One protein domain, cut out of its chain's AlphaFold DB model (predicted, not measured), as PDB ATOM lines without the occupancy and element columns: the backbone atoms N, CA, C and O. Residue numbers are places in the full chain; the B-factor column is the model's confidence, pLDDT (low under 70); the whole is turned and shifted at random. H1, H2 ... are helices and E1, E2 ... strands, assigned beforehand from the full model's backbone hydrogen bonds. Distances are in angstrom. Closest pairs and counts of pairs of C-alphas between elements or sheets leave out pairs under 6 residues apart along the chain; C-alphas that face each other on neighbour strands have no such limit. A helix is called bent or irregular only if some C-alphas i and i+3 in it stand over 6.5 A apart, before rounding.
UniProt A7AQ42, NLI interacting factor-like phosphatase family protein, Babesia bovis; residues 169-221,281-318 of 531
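This is residues 169 to 221 and 281 to 318 of the 531 residues of the protein "NLI interacting factor-like phosphatase family protein" of Babesia bovis (UniProt A7AQ42). A narrow, twisted sheet of five strands runs along the length of the domain, with the longest strand, E3, in its middle and helix H1 crossing over E2 and E3. The little helix H3 lies at one end of the long axis, and at the opposite end residues 294 to 300 stick out as a free loop. The printed part has 91 residues with three named helices and five named strands, in the order H1 H2 E1 E2 H3 E3 E4 E5; the class is mixed, helices and strands. The sheet is branched, with antiparallel neighbour pairs E1 and E4, E2 and E3, E3 and E4, E3 and E5. The whole is only just loose, close to compact, with a radius of gyration of the C-alphas of 14.9 A, and only just elongated, spanning 54 by 27 by 19 A.

H1, residues 170 to 182, begins with C-alpha 170 at (133.516, 159.477, 171.274) and is 18.2 A long. H2 is residues 185 to 188. E1, residues 192 to 197, measures 16.8 A, and E2, residues 210 to 214, measures 13.2 A. H3, residues 216 to 221, is irregular: C-alphas 217 and 220 are 7.0 A apart. E3, residues 283 to 290, measures 22.3 A, from C-alpha 283 at (116.686, 147.442, 170.234). E4, residues 306 to 311, measures 15.9 A. E5, residues 315 to 318, ends with C-alpha 318 at (111.266, 144.974, 173.046).

E2 lies on one side of E3, with N 211 and O 286 2.9 A apart, within hydrogen-bond range. On the other side the pairing is staggered: E5 is beside residues 283 to 285, with N 285 and O 315 at 2.9 A, and E4 beside residues 288 to 290, with N 289 and O 310 at 2.9 A. E3 and E4 form a hairpin. E1 is an edge strand beside E4, with N 194 and O 309 at 2.9 A. H1 is on the sheet at a height of 8.4 A, over E2 and E3, and runs across the strands, at 70 degrees to E3 on the local plane; the closest C-alphas of H1 and E2 are those of Ser 178 and Val 211, 6.5 A apart. H2 only grazes the sheet with residues 186 to 188. H3 is not on the sheet and is apart from H1. In H1 every O i to N i+4 pair is within hydrogen-bond range; in H3 0 of 2 are, with 1 of 3 O i to N i+3 pairs, and H2 is too short for an O i to N i+4 pair.

The two C-alphas farthest apart are those of Arg 221 and His 298, 54.6 A. Residues 222 to 280 are not printed, and C-alphas 221 and 281 are 12.0 A apart across the cut. The links E1 to E2, 12 residues, and E3 to E4, 15 residues, are long. The mean pLDDT of the printed part is 76.3; residues 198 to 207, 216 to 221 and 292 to 305 are under 70.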
ATOM      1  N   THR A 169     137.478 160.348 168.450       80.94
ATOM      2  CA  THR A 169     136.352 160.992 169.140       80.94
ATOM      3  C   THR A 169     135.405 159.949 169.743       80.94
ATOM      4  O   THR A 169     135.340 158.815 169.271       80.94
ATOM      5  N   LEU A 170     134.585 160.335 170.727       77.50
ATOM      6  CA  LEU A 170     133.516 159.477 171.274       77.50
ATOM      7  C   LEU A 170     132.610 158.879 170.174       77.50
ATOM      8  O   LEU A 170     132.218 157.713 170.247       77.50
ATOM      9  N   GLU A 171     132.299 159.652 169.131       80.50
ATOM     10  CA  GLU A 171     131.523 159.185 167.974       80.50
ATOM     11  C   GLU A 171     132.306 158.160 167.140       80.50
ATOM     12  O   GLU A 171     131.780 157.092 166.827       80.50
ATOM     13  N   GLY A 172     133.589 158.425 166.859       82.12
ATOM     14  CA  GLY A 172     134.478 157.480 166.178       82.12
ATOM     15  C   GLY A 172     134.636 156.162 166.944       82.12
ATOM     16  O   GLY A 172     134.556 155.090 166.344       82.12
ATOM     17  N   MET A 173     134.761 156.229 168.273       83.44
ATOM     18  CA  MET A 173     134.818 155.062 169.157       83.44
ATOM     19  C   MET A 173     133.502 154.278 169.132       83.44
ATOM     20  O   MET A 173     133.505 153.057 168.988       83.44
ATOM     21  N   THR A 174     132.362 154.974 169.183       84.12
ATOM     22  CA  THR A 174     131.030 154.358 169.055       84.12
ATOM     23  C   THR A 174     130.872 153.647 167.705       84.12
ATOM     24  O   THR A 174     130.391 152.515 167.654       84.12
ATOM     25  N   GLY A 175     131.323 154.268 166.611       86.00
ATOM     26  CA  GLY A 175     131.293 153.685 165.268       86.00
ATOM     27  C   GLY A 175     132.256 152.506 165.076       86.00
ATOM     28  O   GLY A 175     131.952 151.581 164.320       86.00
ATOM     29  N   LEU A 176     133.402 152.502 165.764       87.12
ATOM     30  CA  LEU A 176     134.330 151.367 165.796       87.12
ATOM     31  C   LEU A 176     133.740 150.195 166.588       87.12
ATOM     32  O   LEU A 176     133.694 149.081 166.069       87.12
ATOM     33  N   LEU A 177     133.210 150.448 167.789       89.12
ATOM     34  CA  LEU A 177     132.552 149.428 168.608       89.12
ATOM     35  C   LEU A 177     131.318 148.843 167.910       89.12
ATOM     36  O   LEU A 177     131.146 147.629 167.926       89.12
ATOM     37  N   SER A 178     130.490 149.660 167.241       89.38
ATOM     38  CA  SER A 178     129.358 149.139 166.459       89.38
ATOM     39  C   SER A 178     129.832 148.197 165.357       89.38
ATOM     40  O   SER A 178     129.353 147.070 165.295       89.38
ATOM     41  N   ARG A 179     130.818 148.607 164.542       89.75
ATOM     42  CA  ARG A 179     131.368 147.754 163.475       89.75
ATOM     43  C   ARG A 179     131.981 146.465 164.020       89.75
ATOM     44  O   ARG A 179     131.724 145.404 163.464       89.75
ATOM     45  N   TYR A 180     132.725 146.533 165.125       91.12
ATOM     46  CA  TYR A 180     133.243 145.342 165.801       91.12
ATOM     47  C   TYR A 180     132.114 144.386 166.205       91.12
ATOM     48  O   TYR A 180     132.196 143.193 165.916       91.12
ATOM     49  N   ILE A 181     131.041 144.899 166.815       91.81
ATOM     50  CA  ILE A 181     129.902 144.075 167.232       91.81
ATOM     51  C   ILE A 181     129.194 143.448 166.027       91.81
ATOM     52  O   ILE A 181     128.939 142.245 166.023       91.81
ATOM     53  N   ASP A 182     128.901 144.246 164.998       88.75
ATOM     54  CA  ASP A 182     128.192 143.796 163.797       88.75
ATOM     55  C   ASP A 182     129.006 142.741 163.011       88.75
ATOM     56  O   ASP A 182     128.430 141.857 162.376       88.75
ATOM     57  N   CYS A 183     130.341 142.771 163.116       91.81
ATOM     58  CA  CYS A 183     131.254 141.778 162.541       91.81
ATOM     59  C   CYS A 183     131.602 140.590 163.467       91.81
ATOM     60  O   CYS A 183     132.354 139.716 163.035       91.81
ATOM     61  N   THR A 184     131.067 140.509 164.694       92.19
ATOM     62  CA  THR A 184     131.425 139.465 165.683       92.19
ATOM     63  C   THR A 184     130.205 138.625 166.106       92.19
ATOM     64  O   THR A 184     129.601 138.882 167.151       92.19
ATOM     65  N   PRO A 185     129.825 137.574 165.345       89.19
ATOM     66  CA  PRO A 185     128.654 136.734 165.639       89.19
ATOM     67  C   PRO A 185     128.654 136.069 167.025       89.19
ATOM     68  O   PRO A 185     127.593 135.758 167.563       89.19
ATOM     69  N   GLN A 186     129.829 135.860 167.623       91.31
ATOM     70  CA  GLN A 186     130.007 135.296 168.964       91.31
ATOM     71  C   GLN A 186     129.317 136.151 170.041       91.31
ATOM     72  O   GLN A 186     128.767 135.608 171.002       91.31
ATOM     73  N   LEU A 187     129.234 137.471 169.831       90.88
ATOM     74  CA  LEU A 187     128.504 138.397 170.701       90.88
ATOM     75  C   LEU A 187     126.984 138.181 170.697       90.88
ATOM     76  O   LEU A 187     126.278 138.926 171.365       90.88
ATOM     77  N   GLN A 188     126.430 137.195 169.988       85.69
ATOM     78  CA  GLN A 188     125.041 136.773 170.210       85.69
ATOM     79  C   GLN A 188     124.864 135.972 171.510       85.69
ATOM     80  O   GLN A 188     123.750 135.902 172.020       85.69
ATOM     81  N   THR A 189     125.925 135.357 172.052       86.19
ATOM     82  CA  THR A 189     125.814 134.446 173.211       86.19
ATOM     83  C   THR A 189     126.933 134.555 174.245       86.19
ATOM     84  O   THR A 189     126.695 134.211 175.400       86.19
ATOM     85  N   THR A 190     128.128 135.034 173.884       89.50
ATOM     86  CA  THR A 190     129.254 135.202 174.820       89.50
ATOM     87  C   THR A 190     129.722 136.652 174.893       89.50
ATOM     88  O   THR A 190     129.494 137.432 173.971       89.50
ATOM     89  N   SER A 191     130.371 137.018 176.001       92.44
ATOM     90  CA  SER A 191     131.159 138.254 176.046       92.44
ATOM     91  C   SER A 191     132.433 138.052 175.222       92.44
ATOM     92  O   SER A 191     132.960 136.938 175.180       92.44
ATOM     93  N   MET A 192     132.928 139.113 174.590       92.19
ATOM     94  CA  MET A 192     134.190 139.114 173.850       92.19
ATOM     95  C   MET A 192     135.093 140.232 174.361       92.19
ATOM     96  O   MET A 192     134.626 141.340 174.639       92.19
ATOM     97  N   ARG A 193     136.390 139.938 174.460       88.94
ATOM     98  CA  ARG A 193     137.415 140.912 174.824       88.94
ATOM     99  C   ARG A 193     137.916 141.628 173.573       88.94
ATOM    100  O   ARG A 193     138.252 140.978 172.583       88.94
ATOM    101  N   LEU A 194     137.979 142.954 173.625       86.44
ATOM    102  CA  LEU A 194     138.543 143.805 172.581       86.44
ATOM    103  C   LEU A 194     139.742 144.566 173.150       86.44
ATOM    104  O   LEU A 194     139.627 145.230 174.178       86.44
ATOM    105  N   LEU A 195     140.880 144.477 172.465       83.69
ATOM    106  CA  LEU A 195     142.111 145.192 172.800       83.69
ATOM    107  C   LEU A 195     142.377 146.256 171.730       83.69
ATOM    108  O   LEU A 195     142.407 145.939 170.540       83.69
ATOM    109  N   ILE A 196     142.578 147.508 172.143       78.25
ATOM    110  CA  ILE A 196     142.865 148.645 171.254       78.25
ATOM    111  C   ILE A 196     144.182 149.299 171.689       78.25
ATOM    112  O   ILE A 196     144.449 149.417 172.886       78.25
ATOM    113  N   SER A 197     145.012 149.739 170.735       76.12
ATOM    114  CA  SER A 197     146.198 150.544 171.061       76.12
ATOM    115  C   SER A 197     145.777 151.864 171.713       76.12
ATOM    116  O   SER A 197     144.975 152.615 171.155       76.12
ATOM    117  N   GLY A 198     146.347 152.163 172.878       66.25
ATOM    118  CA  GLY A 198     146.142 153.420 173.596       66.25
ATOM    119  C   GLY A 198     146.657 154.638 172.826       66.25
ATOM    120  O   GLY A 198     146.156 155.733 173.034       66.25
ATOM    121  N   GLU A 199     147.573 154.451 171.869       66.81
ATOM    122  CA  GLU A 199     148.031 155.514 170.959       66.81
ATOM    123  C   GLU A 199     146.899 156.066 170.070       66.81
ATOM    124  O   GLU A 199     147.001 157.180 169.570       66.81
ATOM    125  N   ALA A 200     145.806 155.313 169.891       62.09
ATOM    126  CA  ALA A 200     144.634 155.751 169.134       62.09
ATOM    127  C   ALA A 200     143.569 156.466 169.996       62.09
ATOM    128  O   ALA A 200     142.619 157.037 169.453       62.09
ATOM    129  N   ILE A 201     143.683 156.422 171.330       63.47
ATOM    130  CA  ILE A 201     142.653 156.882 172.272       63.47
ATOM    131  C   ILE A 201     143.263 157.910 173.234       63.47
ATOM    132  O   ILE A 201     143.825 157.554 174.268       63.47
ATOM    133  N   ASN A 202     143.099 159.199 172.923       58.28
ATOM    134  CA  ASN A 202     143.675 160.293 173.719       58.28
ATOM    135  C   ASN A 202     143.085 160.411 175.144       58.28
ATOM    136  O   ASN A 202     143.707 161.034 176.002       58.28
ATOM    137  N   ASP A 203     141.896 159.854 175.402       62.88
ATOM    138  CA  ASP A 203     141.212 159.928 176.700       62.88
ATOM    139  C   ASP A 203     140.337 158.680 176.942       62.88
ATOM    140  O   ASP A 203     139.385 158.414 176.203       62.88
ATOM    141  N   SER A 204     140.630 157.917 178.002       55.34
ATOM    142  CA  SER A 204     139.870 156.712 178.371       55.34
ATOM    143  C   SER A 204     138.462 157.003 178.913       55.34
ATOM    144  O   SER A 204     137.651 156.087 179.041       55.34
ATOM    145  N   THR A 205     138.116 158.267 179.178       56.72
ATOM    146  CA  THR A 205     136.743 158.676 179.512       56.72
ATOM    147  C   THR A 205     135.829 158.793 178.284       56.72
ATOM    148  O   THR A 205     134.614 158.916 178.445       56.72
ATOM    149  N   MET A 206     136.371 158.696 177.059       63.00
ATOM    150  CA  MET A 206     135.602 158.724 175.805       63.00
ATOM    151  C   MET A 206     135.112 157.352 175.314       63.00
ATOM    152  O   MET A 206     134.643 157.245 174.180       63.00
ATOM    153  N   ILE A 207     135.179 156.296 176.131       66.75
ATOM    154  CA  ILE A 207     134.605 154.999 175.750       66.75
ATOM    155  C   ILE A 207     133.110 154.923 176.107       66.75
ATOM    156  O   ILE A 207     132.740 155.132 177.266       66.75
ATOM    157  N   PRO A 208     132.227 154.584 175.146       77.38
ATOM    158  CA  PRO A 208     130.822 154.310 175.426       77.38
ATOM    159  C   PRO A 208     130.662 153.097 176.345       77.38
ATOM    160  O   PRO A 208     131.130 152.013 176.016       77.38
ATOM    161  N   SER A 209     129.911 153.237 177.441       82.88
ATOM    162  CA  SER A 209     129.551 152.117 178.332       82.88
ATOM    163  C   SER A 209     128.505 151.155 177.740       82.88
ATOM    164  O   SER A 209     128.163 150.133 178.336       82.88
ATOM    165  N   GLN A 210     127.951 151.486 176.570       85.56
ATOM    166  CA  GLN A 210     127.043 150.635 175.810       85.56
ATOM    167  C   GLN A 210     127.006 151.045 174.334       85.56
ATOM    168  O   GLN A 210     127.207 152.214 174.002       85.56
ATOM    169  N   VAL A 211     126.643 150.100 173.467       86.12
ATOM    170  CA  VAL A 211     126.243 150.350 172.076       86.12
ATOM    171  C   VAL A 211     124.788 149.923 171.910       86.12
ATOM    172  O   VAL A 211     124.415 148.812 172.287       86.12
ATOM    173  N   ILE A 212     123.966 150.807 171.344       84.69
ATOM    174  CA  ILE A 212     122.533 150.590 171.118       84.69
ATOM    175  C   ILE A 212     122.268 150.708 169.616       84.69
ATOM    176  O   ILE A 212     122.534 151.751 169.021       84.69
ATOM    177  N   ARG A 213     121.727 149.653 168.999       87.06
ATOM    178  CA  ARG A 213     121.308 149.633 167.588       87.06
ATOM    179  C   ARG A 213     119.791 149.461 167.522       87.06
ATOM    180  O   ARG A 213     119.235 148.591 168.186       87.06
ATOM    181  N   PHE A 214     119.115 150.298 166.740       80.75
ATOM    182  CA  PHE A 214     117.655 150.279 166.602       80.75
ATOM    183  C   PHE A 214     117.210 149.441 165.395       80.75
ATOM    184  O   PHE A 214     117.752 149.594 164.296       80.75
ATOM    185  N   ASN A 215     116.184 148.603 165.564       74.31
ATOM    186  CA  ASN A 215     115.652 147.775 164.484       74.31
ATOM    187  C   ASN A 215     114.738 148.588 163.544       74.31
ATOM    188  O   ASN A 215     113.532 148.734 163.754       74.31
ATOM    189  N   ARG A 216     115.319 149.112 162.454       59.84
ATOM    190  CA  ARG A 216     114.619 149.977 161.483       59.84
ATOM    191  C   ARG A 216     113.400 149.332 160.811       59.84
ATOM    192  O   ARG A 216     112.499 150.065 160.408       59.84
ATOM    193  N   ASN A 217     113.311 148.000 160.749       57.09
ATOM    194  CA  ASN A 217     112.169 147.301 160.144       57.09
ATOM    195  C   ASN A 217     110.856 147.483 160.939       57.09
ATOM    196  O   ASN A 217     109.788 147.103 160.460       57.09
ATOM    197  N   HIS A 218     110.909 148.079 162.138       51.66
ATOM    198  CA  HIS A 218     109.767 148.179 163.046       51.66
ATOM    199  C   HIS A 218     108.861 149.413 162.843       51.66
ATOM    200  O   HIS A 218     107.671 149.359 163.169       51.66
ATOM    201  N   PHE A 219     109.370 150.504 162.247       46.81
ATOM    202  CA  PHE A 219     108.634 151.781 162.121       46.81
ATOM    203  C   PHE A 219     107.267 151.647 161.423       46.81
ATOM    204  O   PHE A 219     106.311 152.331 161.784       46.81
ATOM    205  N   ILE A 220     107.158 150.730 160.456       47.16
ATOM    206  CA  ILE A 220     105.946 150.522 159.649       47.16
ATOM    207  C   ILE A 220     104.809 149.895 160.475       47.16
ATOM    208  O   ILE A 220     103.646 150.242 160.279       47.16
ATOM    209  N   ARG A 221     105.116 148.998 161.428       48.94
ATOM    210  CA  ARG A 221     104.087 148.317 162.237       48.94
ATOM    211  C   ARG A 221     103.578 149.204 163.375       48.94
ATOM    212  O   ARG A 221     102.381 149.208 163.661       48.94
ATOM    213  N   HIS A 281     112.097 142.585 167.810       83.31
ATOM    214  CA  HIS A 281     112.682 143.363 168.905       83.31
ATOM    215  C   HIS A 281     112.839 144.826 168.458       83.31
ATOM    216  O   HIS A 281     112.963 145.094 167.263       83.31
ATOM    217  N   ASP A 282     112.857 145.767 169.402       83.06
ATOM    218  CA  ASP A 282     113.013 147.203 169.126       83.06
ATOM    219  C   ASP A 282     114.490 147.622 169.108       83.06
ATOM    220  O   ASP A 282     114.928 148.358 168.221       83.06
ATOM    221  N   TYR A 283     115.272 147.110 170.062       87.88
ATOM    222  CA  TYR A 283     116.686 147.442 170.234       87.88
ATOM    223  C   TYR A 283     117.554 146.190 170.340       87.88
ATOM    224  O   TYR A 283     117.175 145.194 170.959       87.88
ATOM    225  N   LEU A 284     118.760 146.298 169.793       89.75
ATOM    226  CA  LEU A 284     119.910 145.480 170.146       89.75
ATOM    227  C   LEU A 284     120.800 146.309 171.071       89.75
ATOM    228  O   LEU A 284     121.164 147.436 170.728       89.75
ATOM    229  N   VAL A 285     121.142 145.767 172.236       91.38
ATOM    230  CA  VAL A 285     121.930 146.465 173.257       91.38
ATOM    231  C   VAL A 285     123.125 145.607 173.655       91.38
ATOM    232  O   VAL A 285     122.960 144.469 174.088       91.38
ATOM    233  N   ASN A 286     124.327 146.170 173.558       92.69
ATOM    234  CA  ASN A 286     125.551 145.591 174.102       92.69
ATOM    235  C   ASN A 286     126.054 146.501 175.220       92.69
ATOM    236  O   ASN A 286     126.204 147.703 175.006       92.69
ATOM    237  N   ILE A 287     126.331 145.938 176.394       92.31
ATOM    238  CA  ILE A 287     127.061 146.643 177.455       92.31
ATOM    239  C   ILE A 287     128.554 146.537 177.132       92.31
ATOM    240  O   ILE A 287     129.008 145.491 176.664       92.31
ATOM    241  N   VAL A 288     129.297 147.610 177.377       89.88
ATOM    242  CA  VAL A 288     130.751 147.667 177.208       89.88
ATOM    243  C   VAL A 288     131.354 148.074 178.548       89.88
ATOM    244  O   VAL A 288     131.068 149.158 179.056       89.88
ATOM    245  N   GLU A 289     132.162 147.197 179.134       87.25
ATOM    246  CA  GLU A 289     132.865 147.448 180.395       87.25
ATOM    247  C   GLU A 289     134.361 147.667 180.117       87.25
ATOM    248  O   GLU A 289     134.987 146.910 179.372       87.25
ATOM    249  N   HIS A 290     134.931 148.734 180.683       81.38
ATOM    250  CA  HIS A 290     136.359 149.050 180.592       81.38
ATOM    251  C   HIS A 290     137.163 148.201 181.582       81.38
ATOM    252  O   HIS A 290     136.768 148.045 182.738       81.38
ATOM    253  N   GLU A 291     138.309 147.682 181.148       76.44
ATOM    254  CA  GLU A 291     139.225 146.958 182.027       76.44
ATOM    255  C   GLU A 291     140.091 147.939 182.828       76.44
ATOM    256  O   GLU A 291     141.139 148.409 182.381       76.44
ATOM    257  N   ASP A 292     139.670 148.236 184.058       64.62
ATOM    258  CA  ASP A 292     140.461 149.046 184.983       64.62
ATOM    259  C   ASP A 292     141.742 148.304 185.418       64.62
ATOM    260  O   ASP A 292     141.766 147.546 186.396       64.62
ATOM    261  N   ASN A 293     142.854 148.625 184.745       54.22
ATOM    262  CA  ASN A 293     144.227 148.157 185.015       54.22
ATOM    263  C   ASN A 293     144.730 148.343 186.473       54.22
ATOM    264  O   ASN A 293     145.836 147.915 186.811       54.22
ATOM    265  N   GLY A 294     143.947 148.986 187.346       49.75
ATOM    266  CA  GLY A 294     144.258 149.236 188.755       49.75
ATOM    267  C   GLY A 294     143.932 148.096 189.732       49.75
ATOM    268  O   GLY A 294     144.294 148.207 190.901       49.75
ATOM    269  N   THR A 295     143.256 147.023 189.299       46.41
ATOM    270  CA  THR A 295     142.863 145.898 190.184       46.41
ATOM    271  C   THR A 295     143.540 144.559 189.878       46.41
ATOM    272  O   THR A 295     143.476 143.643 190.702       46.41
ATOM    273  N   LEU A 296     144.242 144.441 188.749       46.59
ATOM    274  CA  LEU A 296     145.023 143.249 188.413       46.59
ATOM    275  C   LEU A 296     146.333 143.199 189.228       46.59
ATOM    276  O   LEU A 296     147.005 144.224 189.378       46.59
ATOM    277  N   PRO A 297     146.750 142.024 189.741       46.03
ATOM    278  CA  PRO A 297     148.061 141.882 190.366       46.03
ATOM    279  C   PRO A 297     149.175 142.202 189.353       46.03
ATOM    280  O   PRO A 297     149.057 141.879 188.172       46.03
ATOM    281  N   HIS A 298     150.279 142.790 189.831       50.56
ATOM    282  CA  HIS A 298     151.397 143.380 189.057       50.56
ATOM    283  C   HIS A 298     152.070 142.514 187.961       50.56
ATOM    284  O   HIS A 298     153.010 142.975 187.322       50.56
ATOM    285  N   GLN A 299     151.636 141.274 187.740       49.00
ATOM    286  CA  GLN A 299     152.134 140.369 186.696       49.00
ATOM    287  C   GLN A 299     151.186 140.232 185.486       49.00
ATOM    288  O   GLN A 299     151.531 139.534 184.540       49.00
ATOM    289  N   GLN A 300     150.022 140.896 185.497       52.53
ATOM    290  CA  GLN A 300     149.057 140.932 184.381       52.53
ATOM    291  C   GLN A 300     148.680 142.359 183.944       52.53
ATOM    292  O   GLN A 300     147.671 142.558 183.274       52.53
ATOM    293  N   GLN A 301     149.476 143.370 184.303       52.41
ATOM    294  CA  GLN A 301     149.286 144.713 183.752       52.41
ATOM    295  C   GLN A 301     149.564 144.677 182.244       52.41
ATOM    296  O   GLN A 301     150.639 144.239 181.827       52.41
ATOM    297  N   THR A 302     148.592 145.107 181.432       52.62
ATOM    298  CA  THR A 302     148.789 145.252 179.986       52.62
ATOM    299  C   THR A 302     149.909 146.258 179.716       52.62
ATOM    300  O   THR A 302     150.234 147.098 180.563       52.62
ATOM    301  N   ASN A 303     150.519 146.192 178.526       56.88
ATOM    302  CA  ASN A 303     151.406 147.267 178.084       56.88
ATOM    303  C   ASN A 303     150.663 148.610 178.234       56.88
ATOM    304  O   ASN A 303     149.504 148.684 177.831       56.88
ATOM    305  N   PRO A 304     151.300 149.679 178.748       57.53
ATOM    306  CA  PRO A 304     150.621 150.952 179.019       57.53
ATOM    307  C   PRO A 304     150.048 151.647 177.769       57.53
ATOM    308  O   PRO A 304     149.314 152.619 177.904       57.53
ATOM    309  N   GLY A 305     150.358 151.142 176.569       66.62
ATOM    310  CA  GLY A 305     149.739 151.509 175.296       66.62
ATOM    311  C   GLY A 305     148.682 150.517 174.782       66.62
ATOM    312  O   GLY A 305     148.467 150.474 173.579       66.62
ATOM    313  N   VAL A 306     148.043 149.694 175.624       72.88
ATOM    314  CA  VAL A 306     146.917 148.819 175.231       72.88
ATOM    315  C   VAL A 306     145.780 148.926 176.244       72.88
ATOM    316  O   VAL A 306     145.961 148.619 177.425       72.88
ATOM    317  N   ILE A 307     144.603 149.316 175.754       77.00
ATOM    318  CA  ILE A 307     143.365 149.457 176.523       77.00
ATOM    319  C   ILE A 307     142.450 148.270 176.201       77.00
ATOM    320  O   ILE A 307     142.244 147.940 175.030       77.00
ATOM    321  N   GLY A 308     141.939 147.614 177.246       80.56
ATOM    322  CA  GLY A 308     141.057 146.454 177.144       80.56
ATOM    323  C   GLY A 308     139.606 146.780 177.482       80.56
ATOM    324  O   GLY A 308     139.318 147.595 178.361       80.56
ATOM    325  N   PHE A 309     138.690 146.113 176.785       85.81
ATOM    326  CA  PHE A 309     137.251 146.219 176.997       85.81
ATOM    327  C   PHE A 309     136.605 144.844 176.928       85.81
ATOM    328  O   PHE A 309     136.898 144.058 176.026       85.81
ATOM    329  N   THR A 310     135.642 144.594 177.810       89.88
ATOM    330  CA  THR A 310     134.709 143.479 177.663       89.88
ATOM    331  C   THR A 310     133.428 143.985 177.013       89.88
ATOM    332  O   THR A 310     132.714 144.817 177.571       89.88
ATOM    333  N   VAL A 311     133.118 143.469 175.825       91.88
ATOM    334  CA  VAL A 311     131.833 143.685 175.153       91.88
ATOM    335  C   VAL A 311     130.930 142.503 175.484       91.88
ATOM    336  O   VAL A 311     131.253 141.356 175.178       91.88
ATOM    337  N   HIS A 312     129.802 142.764 176.133       92.44
ATOM    338  CA  HIS A 312     128.864 141.732 176.571       92.44
ATOM    339  C   HIS A 312     127.912 141.268 175.451       92.44
ATOM    340  O   HIS A 312     127.757 141.977 174.444       92.44
ATOM    341  N   PRO A 313     127.240 140.107 175.625       92.00
ATOM    342  CA  PRO A 313     126.270 139.591 174.669       92.00
ATOM    343  C   PRO A 313     125.216 140.618 174.246       92.00
ATOM    344  O   PRO A 313     124.806 141.497 175.005       92.00
ATOM    345  N   THR A 314     124.760 140.460 173.012       91.12
ATOM    346  CA  THR A 314     123.786 141.316 172.347       91.12
ATOM    347  C   THR A 314     122.397 140.991 172.869       91.12
ATOM    348  O   THR A 314     121.783 140.002 172.474       91.12
ATOM    349  N   MET A 315     121.887 141.840 173.751       90.69
ATOM    350  CA  MET A 315     120.547 141.708 174.303       90.69
ATOM    351  C   MET A 315     119.531 142.215 173.283       90.69
ATOM    352  O   MET A 315     119.631 143.350 172.813       90.69
ATOM    353  N   GLN A 316     118.543 141.385 172.957       89.38
ATOM    354  CA  GLN A 316     117.406 141.784 172.131       89.38
ATOM    355  C   GLN A 316     116.292 142.261 173.061       89.38
ATOM    356  O   GLN A 316     115.862 141.518 173.944       89.38
ATOM    357  N   VAL A 317     115.850 143.506 172.895       90.06
ATOM    358  CA  VAL A 317     114.914 144.162 173.816       90.06
ATOM    359  C   VAL A 317     113.714 144.689 173.047       90.06
ATOM    360  O   VAL A 317     113.871 145.408 172.058       90.06
ATOM    361  N   SER A 318     112.512 144.366 173.518       88.31
ATOM    362  CA  SER A 318     111.266 144.974 173.046       88.31
ATOM    363  C   SER A 318     110.732 145.991 174.054       88.31
ATOM    364  O   SER A 318     110.857 145.806 175.265       88.31
TER     365      SER A 318